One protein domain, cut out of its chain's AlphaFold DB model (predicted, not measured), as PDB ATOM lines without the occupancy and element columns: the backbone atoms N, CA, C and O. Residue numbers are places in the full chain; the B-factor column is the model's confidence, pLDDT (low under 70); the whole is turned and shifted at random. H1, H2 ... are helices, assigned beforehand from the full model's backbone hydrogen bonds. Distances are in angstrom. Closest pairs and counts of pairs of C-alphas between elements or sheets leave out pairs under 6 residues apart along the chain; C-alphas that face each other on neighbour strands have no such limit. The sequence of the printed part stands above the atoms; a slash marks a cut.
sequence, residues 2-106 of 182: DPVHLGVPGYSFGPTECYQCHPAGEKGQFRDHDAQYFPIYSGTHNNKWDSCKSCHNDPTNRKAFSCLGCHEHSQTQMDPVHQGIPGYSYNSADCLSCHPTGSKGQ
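Overview. This is residues 2 to 106 of the 182 residues of the protein "Cytochrom_CIII domain-containing protein" of Candidatus Parcubacteria bacterium (UniProt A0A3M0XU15). You see little regular structure: a loose, elongated winding of loops with four short helices strung along it, H1 in the thin end, H3 and H4 towards the other end, and the long stretch 37 to 74 winding through the middle. Of 105 printed residues, 22 are in the named helices H1, H2, H3, H4, in that order; there is no named strand, and the class is all helix. The radius of gyration of the C-alphas is 16.8 A, the spans 52 by 29 by 22 A.

Arrangement. Look first at H1, residues 18 to 21, within residues 14 to 26, which stand free, as do 6 to 12. Then come H2, residues 33 to 36, H3, residues 75 to 81, and H4, residues 92 to 98; each pair of helices is apart. In H4 every O i to N i+4 pair is within hydrogen-bond range; in H3 1 of 3 is, beside 2 of 4 O i to N i+3 pairs; H1 and H2 are too short for an O i to N i+4 pair.

Along the chain. Find C-alpha 18 at (144.055, 138.784, 149.033), where H1 begins, and C-alpha 98 at (177.028, 137.893, 155.577), where H4 ends; H3 and H4 each measure 10.2 A, H1 5.9 A, H2 5.4 A.

Size, cuts and confidence. The farthest C-alphas, of Asp 2 and Gly 84, are 53.1 A apart. The printed part has no cut; the links H1 to H2 and H2 to H3 are long. Check residues 2 to 30 and 72 for pLDDT under 70.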
ATOM      1  N   ASP A   2     139.616 144.129 134.635       49.53
ATOM      2  CA  ASP A   2     140.419 145.104 135.354       49.53
ATOM      3  C   ASP A   2     141.414 145.819 134.412       49.53
ATOM      4  O   ASP A   2     142.320 145.163 133.886       49.53
ATOM      5  N   PRO A   3     141.275 147.141 134.192       47.75
ATOM      6  CA  PRO A   3     142.172 147.907 133.332       47.75
ATOM      7  C   PRO A   3     143.619 147.982 133.842       47.75
ATOM      8  O   PRO A   3     144.515 148.242 133.041       47.75
ATOM      9  N   VAL A   4     143.878 147.761 135.141       49.06
ATOM     10  CA  VAL A   4     145.224 147.907 135.732       49.06
ATOM     11  C   VAL A   4     146.080 146.635 135.691       49.06
ATOM     12  O   VAL A   4     147.275 146.707 135.972       49.06
ATOM     13  N   HIS A   5     145.537 145.494 135.251       50.34
ATOM     14  CA  HIS A   5     146.270 144.216 135.173       50.34
ATOM     15  C   HIS A   5     146.561 143.730 133.740       50.34
ATOM     16  O   HIS A   5     147.045 142.614 133.551       50.34
ATOM     17  N   LEU A   6     146.349 144.575 132.724       43.44
ATOM     18  CA  LEU A   6     146.522 144.252 131.296       43.44
ATOM     19  C   LEU A   6     147.970 143.944 130.845       43.44
ATOM     20  O   LEU A   6     148.210 143.746 129.658       43.44
ATOM     21  N   GLY A   7     148.939 143.868 131.761       43.03
ATOM     22  CA  GLY A   7     150.360 143.699 131.435       43.03
ATOM     23  C   GLY A   7     151.129 142.725 132.324       43.03
ATOM     24  O   GLY A   7     152.356 142.774 132.323       43.03
ATOM     25  N   VAL A   8     150.455 141.862 133.098       42.94
ATOM     26  CA  VAL A   8     151.123 140.860 133.951       42.94
ATOM     27  C   VAL A   8     150.919 139.452 133.369       42.94
ATOM     28  O   VAL A   8     149.885 138.830 133.623       42.94
ATOM     29  N   PRO A   9     151.885 138.909 132.598       35.94
ATOM     30  CA  PRO A   9     151.801 137.544 132.086       35.94
ATOM     31  C   PRO A   9     151.770 136.538 133.245       35.94
ATOM     32  O   PRO A   9     152.665 136.545 134.090       35.94
ATOM     33  N   GLY A  10     150.738 135.688 133.292       43.78
ATOM     34  CA  GLY A  10     150.551 134.673 134.340       43.78
ATOM     35  C   GLY A  10     149.722 135.117 135.553       43.78
ATOM     36  O   GLY A  10     149.643 134.381 136.535       43.78
ATOM     37  N   TYR A  11     149.096 136.294 135.510       44.75
ATOM     38  CA  TYR A  11     148.153 136.725 136.540       44.75
ATOM     39  C   TYR A  11     146.866 135.882 136.508       44.75
ATOM     40  O   TYR A  11     146.134 135.895 135.519       44.75
ATOM     41  N   SER A  12     146.591 135.166 137.601       48.56
ATOM     42  CA  SER A  12     145.317 134.486 137.848       48.56
ATOM     43  C   SER A  12     144.644 135.131 139.059       48.56
ATOM     44  O   SER A  12     145.137 135.036 140.183       48.56
ATOM     45  N   PHE A  13     143.548 135.842 138.810       48.03
ATOM     46  CA  PHE A  13     142.682 136.435 139.828       48.03
ATOM     47  C   PHE A  13     141.913 135.298 140.516       48.03
ATOM     48  O   PHE A  13     141.235 134.544 139.820       48.03
ATOM     49  N   GLY A  14     142.022 135.124 141.840       48.16
ATOM     50  CA  GLY A  14     141.476 133.905 142.456       48.16
ATOM     51  C   GLY A  14     141.124 133.929 143.943       48.16
ATOM     52  O   GLY A  14     139.990 133.577 144.254       48.16
ATOM     53  N   PRO A  15     142.016 134.290 144.881       52.84
ATOM     54  CA  PRO A  15     141.713 134.046 146.287       52.84
ATOM     55  C   PRO A  15     141.141 135.290 146.982       52.84
ATOM     56  O   PRO A  15     141.754 136.361 146.990       52.84
ATOM     57  N   THR A  16     139.980 135.134 147.621       55.41
ATOM     58  CA  THR A  16     139.336 136.125 148.511       55.41
ATOM     59  C   THR A  16     140.261 136.557 149.661       55.41
ATOM     60  O   THR A  16     140.114 137.636 150.229       55.41
ATOM     61  N   GLU A  17     141.253 135.726 149.974       52.88
ATOM     62  CA  GLU A  17     142.308 135.926 150.962       52.88
ATOM     63  C   GLU A  17     143.181 137.155 150.654       52.88
ATOM     64  O   GLU A  17     143.682 137.794 151.576       52.88
ATOM     65  N   CYS A  18     143.321 137.563 149.385       49.22
ATOM     66  CA  CYS A  18     144.055 138.784 149.033       49.22
ATOM     67  C   CYS A  18     143.340 140.058 149.522       49.22
ATOM     68  O   CYS A  18     143.998 141.009 149.947       49.22
ATOM     69  N   TYR A  19     142.004 140.061 149.532       50.94
ATOM     70  CA  TYR A  19     141.192 141.195 149.992       50.94
ATOM     71  C   TYR A  19     141.122 141.322 151.513       50.94
ATOM     72  O   TYR A  19     140.712 142.365 152.016       50.94
ATOM     73  N   GLN A  20     141.558 140.299 152.253       48.69
ATOM     74  CA  GLN A  20     141.664 140.376 153.711       48.69
ATOM     75  C   GLN A  20     142.757 141.358 154.150       48.69
ATOM     76  O   GLN A  20     142.636 141.973 155.204       48.69
ATOM     77  N   CYS A  21     143.790 141.538 153.319       41.84
ATOM     78  CA  CYS A  21     144.889 142.471 153.575       41.84
ATOM     79  C   CYS A  21     144.932 143.653 152.585       41.84
ATOM     80  O   CYS A  21     145.531 144.675 152.915       41.84
ATOM     81  N   HIS A  22     144.295 143.545 151.408       54.50
ATOM     82  CA  HIS A  22     144.200 144.607 150.388       54.50
ATOM     83  C   HIS A  22     142.749 144.848 149.951       54.50
ATOM     84  O   HIS A  22     142.362 144.463 148.843       54.50
ATOM     85  N   PRO A  23     141.916 145.462 150.810       52.12
ATOM     86  CA  PRO A  23     140.478 145.578 150.576       52.12
ATOM     87  C   PRO A  23     140.114 146.393 149.327       52.12
ATOM     88  O   PRO A  23     139.048 146.170 148.760       52.12
ATOM     89  N   ALA A  24     140.985 147.308 148.877       54.34
ATOM     90  CA  ALA A  24     140.794 148.102 147.663       54.34
ATOM     91  C   ALA A  24     141.691 147.643 146.492       54.34
ATOM     92  O   ALA A  24     141.783 148.338 145.478       54.34
ATOM     93  N   GLY A  25     142.331 146.469 146.598       50.25
ATOM     94  CA  GLY A  25     143.232 145.937 145.567       50.25
ATOM     95  C   GLY A  25     144.519 146.750 145.392       50.25
ATOM     96  O   GLY A  25     145.199 146.637 144.372       50.25
ATOM     97  N   GLU A  26     144.846 147.597 146.365       55.97
ATOM     98  CA  GLU A  26     146.020 148.448 146.349       55.97
ATOM     99  C   GLU A  26     147.315 147.647 146.508       55.97
ATOM    100  O   GLU A  26     147.369 146.558 147.084       55.97
ATOM    101  N   LYS A  27     148.411 148.225 146.013       53.34
ATOM    102  CA  LYS A  27     149.748 147.664 146.184       53.34
ATOM    103  C   LYS A  27     150.102 147.705 147.675       53.34
ATOM    104  O   LYS A  27     150.430 148.765 148.204       53.34
ATOM    105  N   GLY A  28     150.040 146.559 148.347       56.06
ATOM    106  CA  GLY A  28     150.467 146.426 149.735       56.06
ATOM    107  C   GLY A  28     151.894 146.912 149.948       56.06
ATOM    108  O   GLY A  28     152.833 146.334 149.405       56.06
ATOM    109  N   GLN A  29     152.072 147.960 150.753       64.06
ATOM    110  CA  GLN A  29     153.386 148.362 151.246       64.06
ATOM    111  C   GLN A  29     153.619 147.672 152.588       64.06
ATOM    112  O   GLN A  29     153.046 148.071 153.598       64.06
ATOM    113  N   PHE A  30     154.460 146.639 152.621       69.44
ATOM    114  CA  PHE A  30     154.863 146.018 153.882       69.44
ATOM    115  C   PHE A  30     155.940 146.876 154.556       69.44
ATOM    116  O   PHE A  30     157.123 146.570 154.487       69.44
ATOM    117  N   ARG A  31     155.544 148.017 155.131       71.81
ATOM    118  CA  ARG A  31     156.480 149.014 155.690       71.81
ATOM    119  C   ARG A  31     157.316 148.480 156.856       71.81
ATOM    120  O   ARG A  31     158.422 148.963 157.066       71.81
ATOM    121  N   ASP A  32     156.837 147.440 157.533       75.88
ATOM    122  CA  ASP A  32     157.562 146.769 158.615       75.88
ATOM    123  C   ASP A  32     158.644 145.798 158.111       75.88
ATOM    124  O   ASP A  32     159.330 145.169 158.919       75.88
ATOM    125  N   HIS A  33     158.835 145.684 156.788       83.81
ATOM    126  CA  HIS A  33     159.864 144.829 156.196       83.81
ATOM    127  C   HIS A  33     161.257 145.144 156.746       83.81
ATOM    128  O   HIS A  33     162.014 144.227 157.032       83.81
ATOM    129  N   ASP A  34     161.581 146.418 156.959       88.69
ATOM    130  CA  ASP A  34     162.887 146.829 157.483       88.69
ATOM    131  C   ASP A  34     163.083 146.481 158.965       88.69
ATOM    132  O   ASP A  34     164.212 146.298 159.410       88.69
ATOM    133  N   ALA A  35     161.994 146.397 159.734       84.94
ATOM    134  CA  ALA A  35     162.048 146.074 161.158       84.94
ATOM    135  C   ALA A  35     162.151 144.561 161.404       84.94
ATOM    136  O   ALA A  35     162.683 144.137 162.428       84.94
ATOM    137  N   GLN A  36     161.621 143.754 160.483       83.38
ATOM    138  CA  GLN A  36     161.499 142.303 160.650       83.38
ATOM    139  C   GLN A  36     162.417 141.502 159.713       83.38
ATOM    140  O   GLN A  36     162.712 140.342 159.996       83.38
ATOM    141  N   TYR A  37     162.868 142.097 158.606       88.12
ATOM    142  CA  TYR A  37     163.586 141.429 157.518       88.12
ATOM    143  C   TYR A  37     164.626 142.360 156.863       88.12
ATOM    144  O   TYR A  37     165.051 143.363 157.431       88.12
ATOM    145  N   PHE A  38     165.080 142.000 155.659       90.38
ATOM    146  CA  PHE A  38     166.075 142.750 154.891       90.38
ATOM    147  C   PHE A  38     165.618 144.200 154.617       90.38
ATOM    148  O   PHE A  38     164.511 144.391 154.125       90.38
ATOM    149  N   PRO A  39     166.427 145.240 154.878       91.25
ATOM    150  CA  PRO A  39     165.966 146.627 154.815       91.25
ATOM    151  C   PRO A  39     165.833 147.136 153.370       91.25
ATOM    152  O   PRO A  39     166.811 147.550 152.742       91.25
ATOM    153  N   ILE A  40     164.607 147.136 152.842       88.62
ATOM    154  CA  ILE A  40     164.282 147.533 151.463       88.62
ATOM    155  C   ILE A  40     163.822 148.992 151.338       88.62
ATOM    156  O   ILE A  40     163.819 149.510 150.220       88.62
ATOM    157  N   TYR A  41     163.452 149.656 152.442       86.62
ATOM    158  CA  TYR A  41     163.008 151.060 152.449       86.62
ATOM    159  C   TYR A  41     164.061 152.038 152.998       86.62
ATOM    160  O   TYR A  41     164.109 153.190 152.575       86.62
ATOM    161  N   SER A  42     164.923 151.604 153.915       87.56
ATOM    162  CA  SER A  42     165.970 152.423 154.550       87.56
ATOM    163  C   SER A  42     167.392 152.030 154.135       87.56
ATOM    164  O   SER A  42     168.321 152.817 154.309       87.56
ATOM    165  N   GLY A  43     167.570 150.830 153.571       85.06
ATOM    166  CA  GLY A  43     168.864 150.287 153.159       85.06
ATOM    167  C   GLY A  43     169.323 150.709 151.759       85.06
ATOM    168  O   GLY A  43     168.698 151.516 151.069       85.06
ATOM    169  N   THR A  44     170.415 150.093 151.295       88.06
ATOM    170  CA  THR A  44     171.019 150.340 149.965       88.06
ATOM    171  C   THR A  44     170.097 150.001 148.791       88.06
ATOM    172  O   THR A  44     170.357 150.415 147.661       88.06
ATOM    173  N   HIS A  45     169.026 149.255 149.058       88.56
ATOM    174  CA  HIS A  45     168.029 148.839 148.079       88.56
ATOM    175  C   HIS A  45     166.815 149.777 148.017       88.56
ATOM    176  O   HIS A  45     165.934 149.562 147.186       88.56
ATOM    177  N   ASN A  46     166.773 150.841 148.827       89.69
ATOM    178  CA  ASN A  46     165.715 151.840 148.731       89.69
ATOM    179  C   ASN A  46     165.637 152.422 147.308       89.69
ATOM    180  O   ASN A  46     166.650 152.831 146.735       89.69
ATOM    181  N   ASN A  47     164.430 152.457 146.740       87.44
ATOM    182  CA  ASN A  47     164.153 152.887 145.363       87.44
ATOM    183  C   ASN A  47     164.902 152.092 144.269       87.44
ATOM    184  O   ASN A  47     165.121 152.612 143.175       87.44
ATOM    185  N   LYS A  48     165.339 150.853 144.546       87.12
ATOM    186  CA  LYS A  48     165.984 149.960 143.557       87.12
ATOM    187  C   LYS A  48     165.089 148.823 143.065       87.12
ATOM    188  O   LYS A  48     165.505 148.058 142.202       87.12
ATOM    189  N   TRP A  49     163.891 148.696 143.617       84.50
ATOM    190  CA  TRP A  49     162.940 147.637 143.309       84.50
ATOM    191  C   TRP A  49     161.569 148.246 143.019       84.50
ATOM    192  O   TRP A  49     161.181 149.238 143.632       84.50
ATOM    193  N   ASP A  50     160.821 147.613 142.117       78.56
ATOM    194  CA  ASP A  50     159.496 148.092 141.710       78.56
ATOM    195  C   ASP A  50     158.359 147.235 142.276       78.56
ATOM    196  O   ASP A  50     157.205 147.667 142.325       78.56
ATOM    197  N   SER A  51     158.633 145.992 142.679       82.19
ATOM    198  CA  SER A  51     157.624 145.082 143.232       82.19
ATOM    199  C   SER A  51     158.239 144.027 144.146       82.19
ATOM    200  O   SER A  51     159.424 143.728 144.036       82.19
ATOM    201  N   CYS A  52     157.423 143.372 144.979       81.62
ATOM    202  CA  CYS A  52     157.882 142.260 145.821       81.62
ATOM    203  C   CYS A  52     158.500 141.126 144.984       81.62
ATOM    204  O   CYS A  52     159.429 140.459 145.430       81.62
ATOM    205  N   LYS A  53     158.009 140.930 143.749       82.88
ATOM    206  CA  LYS A  53     158.516 139.918 142.811       82.88
ATOM    207  C   LYS A  53     159.947 140.196 142.351       82.88
ATOM    208  O   LYS A  53     160.600 139.273 141.892       82.88
ATOM    209  N   SER A  54     160.429 141.437 142.462       85.56
ATOM    210  CA  SER A  54     161.801 141.794 142.085       85.56
ATOM    211  C   SER A  54     162.842 141.016 142.898       85.56
ATOM    212  O   SER A  54     163.943 140.797 142.411       85.56
ATOM    213  N   CYS A  55     162.483 140.574 144.109       89.19
ATOM    214  CA  CYS A  55     163.323 139.709 144.939       89.19
ATOM    215  C   CYS A  55     162.668 138.344 145.195       89.19
ATOM    216  O   CYS A  55     163.359 137.328 145.199       89.19
ATOM    217  N   HIS A  56     161.346 138.301 145.394       88.44
ATOM    218  CA  HIS A  56     160.580 137.084 145.677       88.44
ATOM    219  C   HIS A  56     159.988 136.485 144.404       88.44
ATOM    220  O   HIS A  56     158.817 136.700 144.078       88.44
ATOM    221  N   ASN A  57     160.825 135.732 143.695       83.88
ATOM    222  CA  ASN A  57     160.513 135.206 142.366       83.88
ATOM    223  C   ASN A  57     159.460 134.088 142.378       83.88
ATOM    224  O   ASN A  57     158.819 133.852 141.357       83.88
ATOM    225  N   ASP A  58     159.272 133.412 143.513       81.12
ATOM    226  CA  ASP A  58     158.245 132.385 143.679       81.12
ATOM    227  C   ASP A  58     156.940 133.021 144.203       81.12
ATOM    228  O   ASP A  58     156.905 133.528 145.332       81.12
ATOM    229  N   PRO A  59     155.848 133.012 143.417       75.06
ATOM    230  CA  PRO A  59     154.568 133.566 143.849       75.06
ATOM    231  C   PRO A  59     153.887 132.732 144.945       75.06
ATOM    232  O   PRO A  59     153.031 133.262 145.651       75.06
ATOM    233  N   THR A  60     154.260 131.460 145.103       79.00
ATOM    234  CA  THR A  60     153.681 130.525 146.083       79.00
ATOM    235  C   THR A  60     154.463 130.477 147.394       79.00
ATOM    236  O   THR A  60     153.929 130.060 148.421       79.00
ATOM    237  N   ASN A  61     155.711 130.957 147.391       79.38
ATOM    238  CA  ASN A  61     156.584 130.951 148.556       79.38
ATOM    239  C   ASN A  61     157.359 132.267 148.699       79.38
ATOM    240  O   ASN A  61     158.458 132.435 148.176       79.38
ATOM    241  N   ARG A  62     156.838 133.178 149.526       75.31
ATOM    242  CA  ARG A  62     157.499 134.459 149.829       75.31
ATOM    243  C   ARG A  62     158.791 134.327 150.643       75.31
ATOM    244  O   ARG A  62     159.497 135.313 150.785       75.31
ATOM    245  N   LYS A  63     159.142 133.140 151.151       83.06
ATOM    246  CA  LYS A  63     160.468 132.903 151.751       83.06
ATOM    247  C   LYS A  63     161.539 132.632 150.702       83.06
ATOM    248  O   LYS A  63     162.716 132.782 151.006       83.06
ATOM    249  N   ALA A  64     161.159 132.228 149.490       87.38
ATOM    250  CA  ALA A  64     162.103 132.116 148.394       87.38
ATOM    251  C   ALA A  64     162.441 133.521 147.884       87.38
ATOM    252  O   ALA A  64     161.554 134.342 147.626       87.38
ATOM    253  N   PHE A  65     163.733 133.805 147.756       91.38
ATOM    254  CA  PHE A  65     164.233 135.072 147.243       91.38
ATOM    255  C   PHE A  65     165.499 134.860 146.413       91.38
ATOM    256  O   PHE A  65     166.186 133.845 146.550       91.38
ATOM    257  N   SER A  66     165.824 135.828 145.557       91.81
ATOM    258  CA  SER A  66     167.087 135.846 144.825       91.81
ATOM    259  C   SER A  66     167.731 137.226 144.845       91.81
ATOM    260  O   SER A  66     167.109 138.215 144.465       91.81
ATOM    261  N   CYS A  67     169.000 137.280 145.245       91.44
ATOM    262  CA  CYS A  67     169.850 138.464 145.100       91.44
ATOM    263  C   CYS A  67     170.485 138.511 143.701       91.44
ATOM    264  O   CYS A  67     170.737 139.583 143.151       91.44
ATOM    265  N   LEU A  68     170.710 137.332 143.116       89.12
ATOM    266  CA  LEU A  68     171.458 137.134 141.873       89.12
ATOM    267  C   LEU A  68     170.708 137.628 140.627       89.12
ATOM    268  O   LEU A  68     171.294 137.713 139.556       89.12
ATOM    269  N   GLY A  69     169.417 137.957 140.755       85.44
ATOM    270  CA  GLY A  69     168.621 138.524 139.661       85.44
ATOM    271  C   GLY A  69     168.957 139.983 139.327       85.44
ATOM    272  O   GLY A  69     168.663 140.424 138.223       85.44
ATOM    273  N   CYS A  70     169.561 140.726 140.261       86.25
ATOM    274  CA  CYS A  70     169.988 142.117 140.043       86.25
ATOM    275  C   CYS A  70     171.474 142.332 140.342       86.25
ATOM    276  O   CYS A  70     172.108 143.196 139.740       86.25
ATOM    277  N   HIS A  71     172.047 141.563 141.271       81.81
ATOM    278  CA  HIS A  71     173.484 141.587 141.525       81.81
ATOM    279  C   HIS A  71     174.185 140.689 140.504       81.81
ATOM    280  O   HIS A  71     174.567 139.564 140.806       81.81
ATOM    281  N   GLU A  72     174.342 141.223 139.289       59.41
ATOM    282  CA  GLU A  72     174.980 140.597 138.115       59.41
ATOM    283  C   GLU A  72     176.497 140.399 138.239       59.41
ATOM    284  O   GLU A  72     177.167 140.082 137.254       59.41
ATOM    285  N   HIS A  73     177.084 140.587 139.423       70.12
ATOM    286  CA  HIS A  73     178.474 140.194 139.591       70.12
ATOM    287  C   HIS A  73     178.579 138.716 139.202       70.12
ATOM    288  O   HIS A  73     177.800 137.889 139.662       70.12
ATOM    289  N   SER A  74     179.475 138.348 138.296       82.06
ATOM    290  CA  SER A  74     179.646 136.928 138.014       82.06
ATOM    291  C   SER A  74     180.289 136.270 139.232       82.06
ATOM    292  O   SER A  74     181.078 136.896 139.947       82.06
ATOM    293  N   GLN A  75     180.018 134.983 139.437       89.25
ATOM    294  CA  GLN A  75     180.743 134.195 140.433       89.25
ATOM    295  C   GLN A  75     182.266 134.384 140.288       89.25
ATOM    296  O   GLN A  75     182.976 134.590 141.265       89.25
ATOM    297  N   THR A  76     182.762 134.456 139.049       87.00
ATOM    298  CA  THR A  76     184.182 134.679 138.742       87.00
ATOM    299  C   THR A  76     184.741 136.022 139.223       87.00
ATOM    300  O   THR A  76     185.946 136.121 139.437       87.00
ATOM    301  N   GLN A  77     183.906 137.047 139.413       82.94
ATOM    302  CA  GLN A  77     184.313 138.332 139.994       82.94
ATOM    303  C   GLN A  77     184.213 138.331 141.522       82.94
ATOM    304  O   GLN A  77     185.014 138.989 142.187       82.94
ATOM    305  N   MET A  78     183.239 137.611 142.086       85.62
ATOM    306  CA  MET A  78     182.988 137.596 143.530       85.62
ATOM    307  C   MET A  78     183.866 136.600 144.284       85.62
ATOM    308  O   MET A  78     184.299 136.904 145.395       85.62
ATOM    309  N   ASP A  79     184.200 135.464 143.676       87.19
ATOM    310  CA  ASP A  79     185.053 134.449 144.295       87.19
ATOM    311  C   ASP A  79     186.432 135.003 144.700       87.19
ATOM    312  O   ASP A  79     186.854 134.744 145.828       87.19
ATOM    313  N   PRO A  80     187.136 135.814 143.876       80.19
ATOM    314  CA  PRO A  80     188.421 136.389 144.270       80.19
ATOM    315  C   PRO A  80     188.344 137.372 145.443       80.19
ATOM    316  O   PRO A  80     189.311 137.462 146.197       80.19
ATOM    317  N   VAL A  81     187.241 138.114 145.599       78.50
ATOM    318  CA  VAL A  81     187.098 139.133 146.662       78.50
ATOM    319  C   VAL A  81     186.556 138.558 147.970       78.50
ATOM    320  O   VAL A  81     186.864 139.087 149.033       78.50
ATOM    321  N   HIS A  82     185.803 137.455 147.916       83.25
ATOM    322  CA  HIS A  82     185.348 136.720 149.107       83.25
ATOM    323  C   HIS A  82     186.293 135.587 149.505       83.25
ATOM    324  O   HIS A  82     186.002 134.764 150.376       83.25
ATOM    325  N   GLN A  83     187.448 135.521 148.861       77.56
ATOM    326  CA  GLN A  83     188.376 134.444 149.070       77.56
ATOM    327  C   GLN A  83     188.927 134.429 150.503       77.56
ATOM    328  O   GLN A  83     189.465 135.416 150.997       77.56
ATOM    329  N   GLY A  84     188.826 133.271 151.161       71.94
ATOM    330  CA  GLY A  84     189.256 133.108 152.552       71.94
ATOM    331  C   GLY A  84     188.253 133.628 153.582       71.94
ATOM    332  O   GLY A  84     188.546 133.557 154.772       71.94
ATOM    333  N   ILE A  85     187.081 134.110 153.155       79.81
ATOM    334  CA  ILE A  85     185.953 134.387 154.048       79.81
ATOM    335  C   ILE A  85     185.253 133.054 154.355       79.81
ATOM    336  O   ILE A  85     184.715 132.423 153.439       79.81
ATOM    337  N   PRO A  86     185.258 132.584 155.615       77.31
ATOM    338  CA  PRO A  86     184.567 131.354 155.981       77.31
ATOM    339  C   PRO A  86     183.061 131.473 155.732       77.31
ATOM    340  O   PRO A  86     182.463 132.501 156.033       77.31
ATOM    341  N   GLY A  87     182.448 130.409 155.207       81.00
ATOM    342  CA  GLY A  87     181.006 130.376 154.938       81.00
ATOM    343  C   GLY A  87     180.570 131.095 153.658       81.00
ATOM    344  O   GLY A  87     179.377 131.146 153.385       81.00
ATOM    345  N   TYR A  88     181.501 131.620 152.853       89.12
ATOM    346  CA  TYR A  88     181.162 132.138 151.531       89.12
ATOM    347  C   TYR A  88     180.785 131.007 150.563       89.12
ATOM    348  O   TYR A  88     181.536 130.050 150.364       89.12
ATOM    349  N   SER A  89     179.649 131.182 149.899       91.44
ATOM    350  CA  SER A  89     179.246 130.456 148.701       91.44
ATOM    351  C   SER A  89     178.444 131.408 147.822       91.44
ATOM    352  O   SER A  89     177.752 132.300 148.320       91.44
ATOM    353  N   TYR A  90     178.543 131.238 146.506       92.44
ATOM    354  CA  TYR A  90     177.913 132.136 145.543       92.44
ATOM    355  C   TYR A  90     176.407 131.849 145.390       92.44
ATOM    356  O   TYR A  90     175.945 131.359 144.361       92.44
ATOM    357  N   ASN A  91     175.629 132.105 146.447       92.75
ATOM    358  CA  ASN A  91     174.175 131.955 146.469       92.75
ATOM    359  C   ASN A  91     173.496 132.985 147.392       92.75
ATOM    360  O   ASN A  91     174.088 133.469 148.352       92.75
ATOM    361  N   SER A  92     172.222 133.285 147.122       93.06
ATOM    362  CA  SER A  92     171.468 134.349 147.804       93.06
ATOM    363  C   SER A  92     171.381 134.198 149.329       93.06
ATOM    364  O   SER A  92     171.396 135.208 150.028       93.06
ATOM    365  N   ALA A  93     171.281 132.972 149.852       91.88
ATOM    366  CA  ALA A  93     171.138 132.741 151.291       91.88
ATOM    367  C   ALA A  93     172.432 133.079 152.040       91.88
ATOM    368  O   ALA A  93     172.398 133.798 153.040       91.88
ATOM    369  N   ASP A  94     173.570 132.642 151.505       92.00
ATOM    370  CA  ASP A  94     174.875 132.917 152.105       92.00
ATOM    371  C   ASP A  94     175.277 134.385 151.916       92.00
ATOM    372  O   ASP A  94     175.782 135.012 152.850       92.00
ATOM    373  N   CYS A  95     174.939 134.991 150.767       91.38
ATOM    374  CA  CYS A  95     175.063 136.437 150.583       91.38
ATOM    375  C   CYS A  95     174.294 137.208 151.664       91.38
ATOM    376  O   CYS A  95     174.849 138.129 152.257       91.38
ATOM    377  N   LEU A  96     173.037 136.838 151.941       91.12
ATOM    378  CA  LEU A  96     172.208 137.499 152.952       91.12
ATOM    379  C   LEU A  96     172.753 137.298 154.374       91.12
ATOM    380  O   LEU A  96     172.725 138.234 155.169       91.12
ATOM    381  N   SER A  97     173.265 136.104 154.680       90.69
ATOM    382  CA  SER A  97     173.848 135.776 155.987       90.69
ATOM    383  C   SER A  97     175.015 136.706 156.343       90.69
ATOM    384  O   SER A  97     175.083 137.233 157.453       90.69
ATOM    385  N   CYS A  98     175.903 136.976 155.380       88.31
ATOM    386  CA  CYS A  98     177.028 137.893 155.577       88.31
ATOM    387  C   CYS A  98     176.664 139.372 155.350       88.31
ATOM    388  O   CYS A  98     177.236 140.250 155.997       88.31
ATOM    389  N   HIS A  99     175.719 139.663 154.450       89.81
ATOM    390  CA  HIS A  99     175.288 141.016 154.082       89.81
ATOM    391  C   HIS A  99     173.805 141.253 154.418       89.81
ATOM    392  O   HIS A  99     173.000 141.487 153.511       89.81
ATOM    393  N   PRO A 100     173.422 141.291 155.709       89.56
ATOM    394  CA  PRO A 100     172.020 141.390 156.133       89.56
ATOM    395  C   PRO A 100     171.334 142.697 155.713       89.56
ATOM    396  O   PRO A 100     170.111 142.792 155.730       89.56
ATOM    397  N   THR A 101     172.110 143.711 155.322       88.94
ATOM    398  CA  THR A 101     171.615 145.005 154.825       88.94
ATOM    399  C   THR A 101     171.868 145.222 153.332       88.94
ATOM    400  O   THR A 101     171.620 146.310 152.814       88.94
ATOM    401  N   GLY A 102     172.444 144.232 152.638       87.75
ATOM    402  CA  GLY A 102     172.841 144.344 151.230       87.75
ATOM    403  C   GLY A 102     173.987 145.321 150.984       87.75
ATOM    404  O   GLY A 102     174.264 145.686 149.840       87.75
ATOM    405  N   SER A 103     174.629 145.798 152.047       84.94
ATOM    406  CA  SER A 103     175.803 146.657 151.953       84.94
ATOM    407  C   SER A 103     177.041 145.805 151.713       84.94
ATOM    408  O   SER A 103     177.227 144.775 152.365       84.94
ATOM    409  N   LYS A 104     177.918 146.258 150.808       81.56
ATOM    410  CA  LYS A 104     179.232 145.634 150.611       81.56
ATOM    411  C   LYS A 104     179.973 145.583 151.944       81.56
ATOM    412  O   LYS A 104     179.955 146.561 152.693       81.56
ATOM    413  N   GLY A 105     180.631 144.456 152.209       75.81
ATOM    414  CA  GLY A 105     181.513 144.317 153.361       75.81
ATOM    415  C   GLY A 105     182.571 145.413 153.313       75.81
ATOM    416  O   GLY A 105     183.227 145.610 152.293       75.81
ATOM    417  N   GLN A 106     182.690 146.166 154.398       70.94
ATOM    418  CA  GLN A 106     183.687 147.213 154.534       70.94
ATOM    419  C   GLN A 106     184.782 146.677 155.448       70.94
ATOM    420  O   GLN A 106     184.547 146.445 156.631       70.94
TER     421      GLN A 106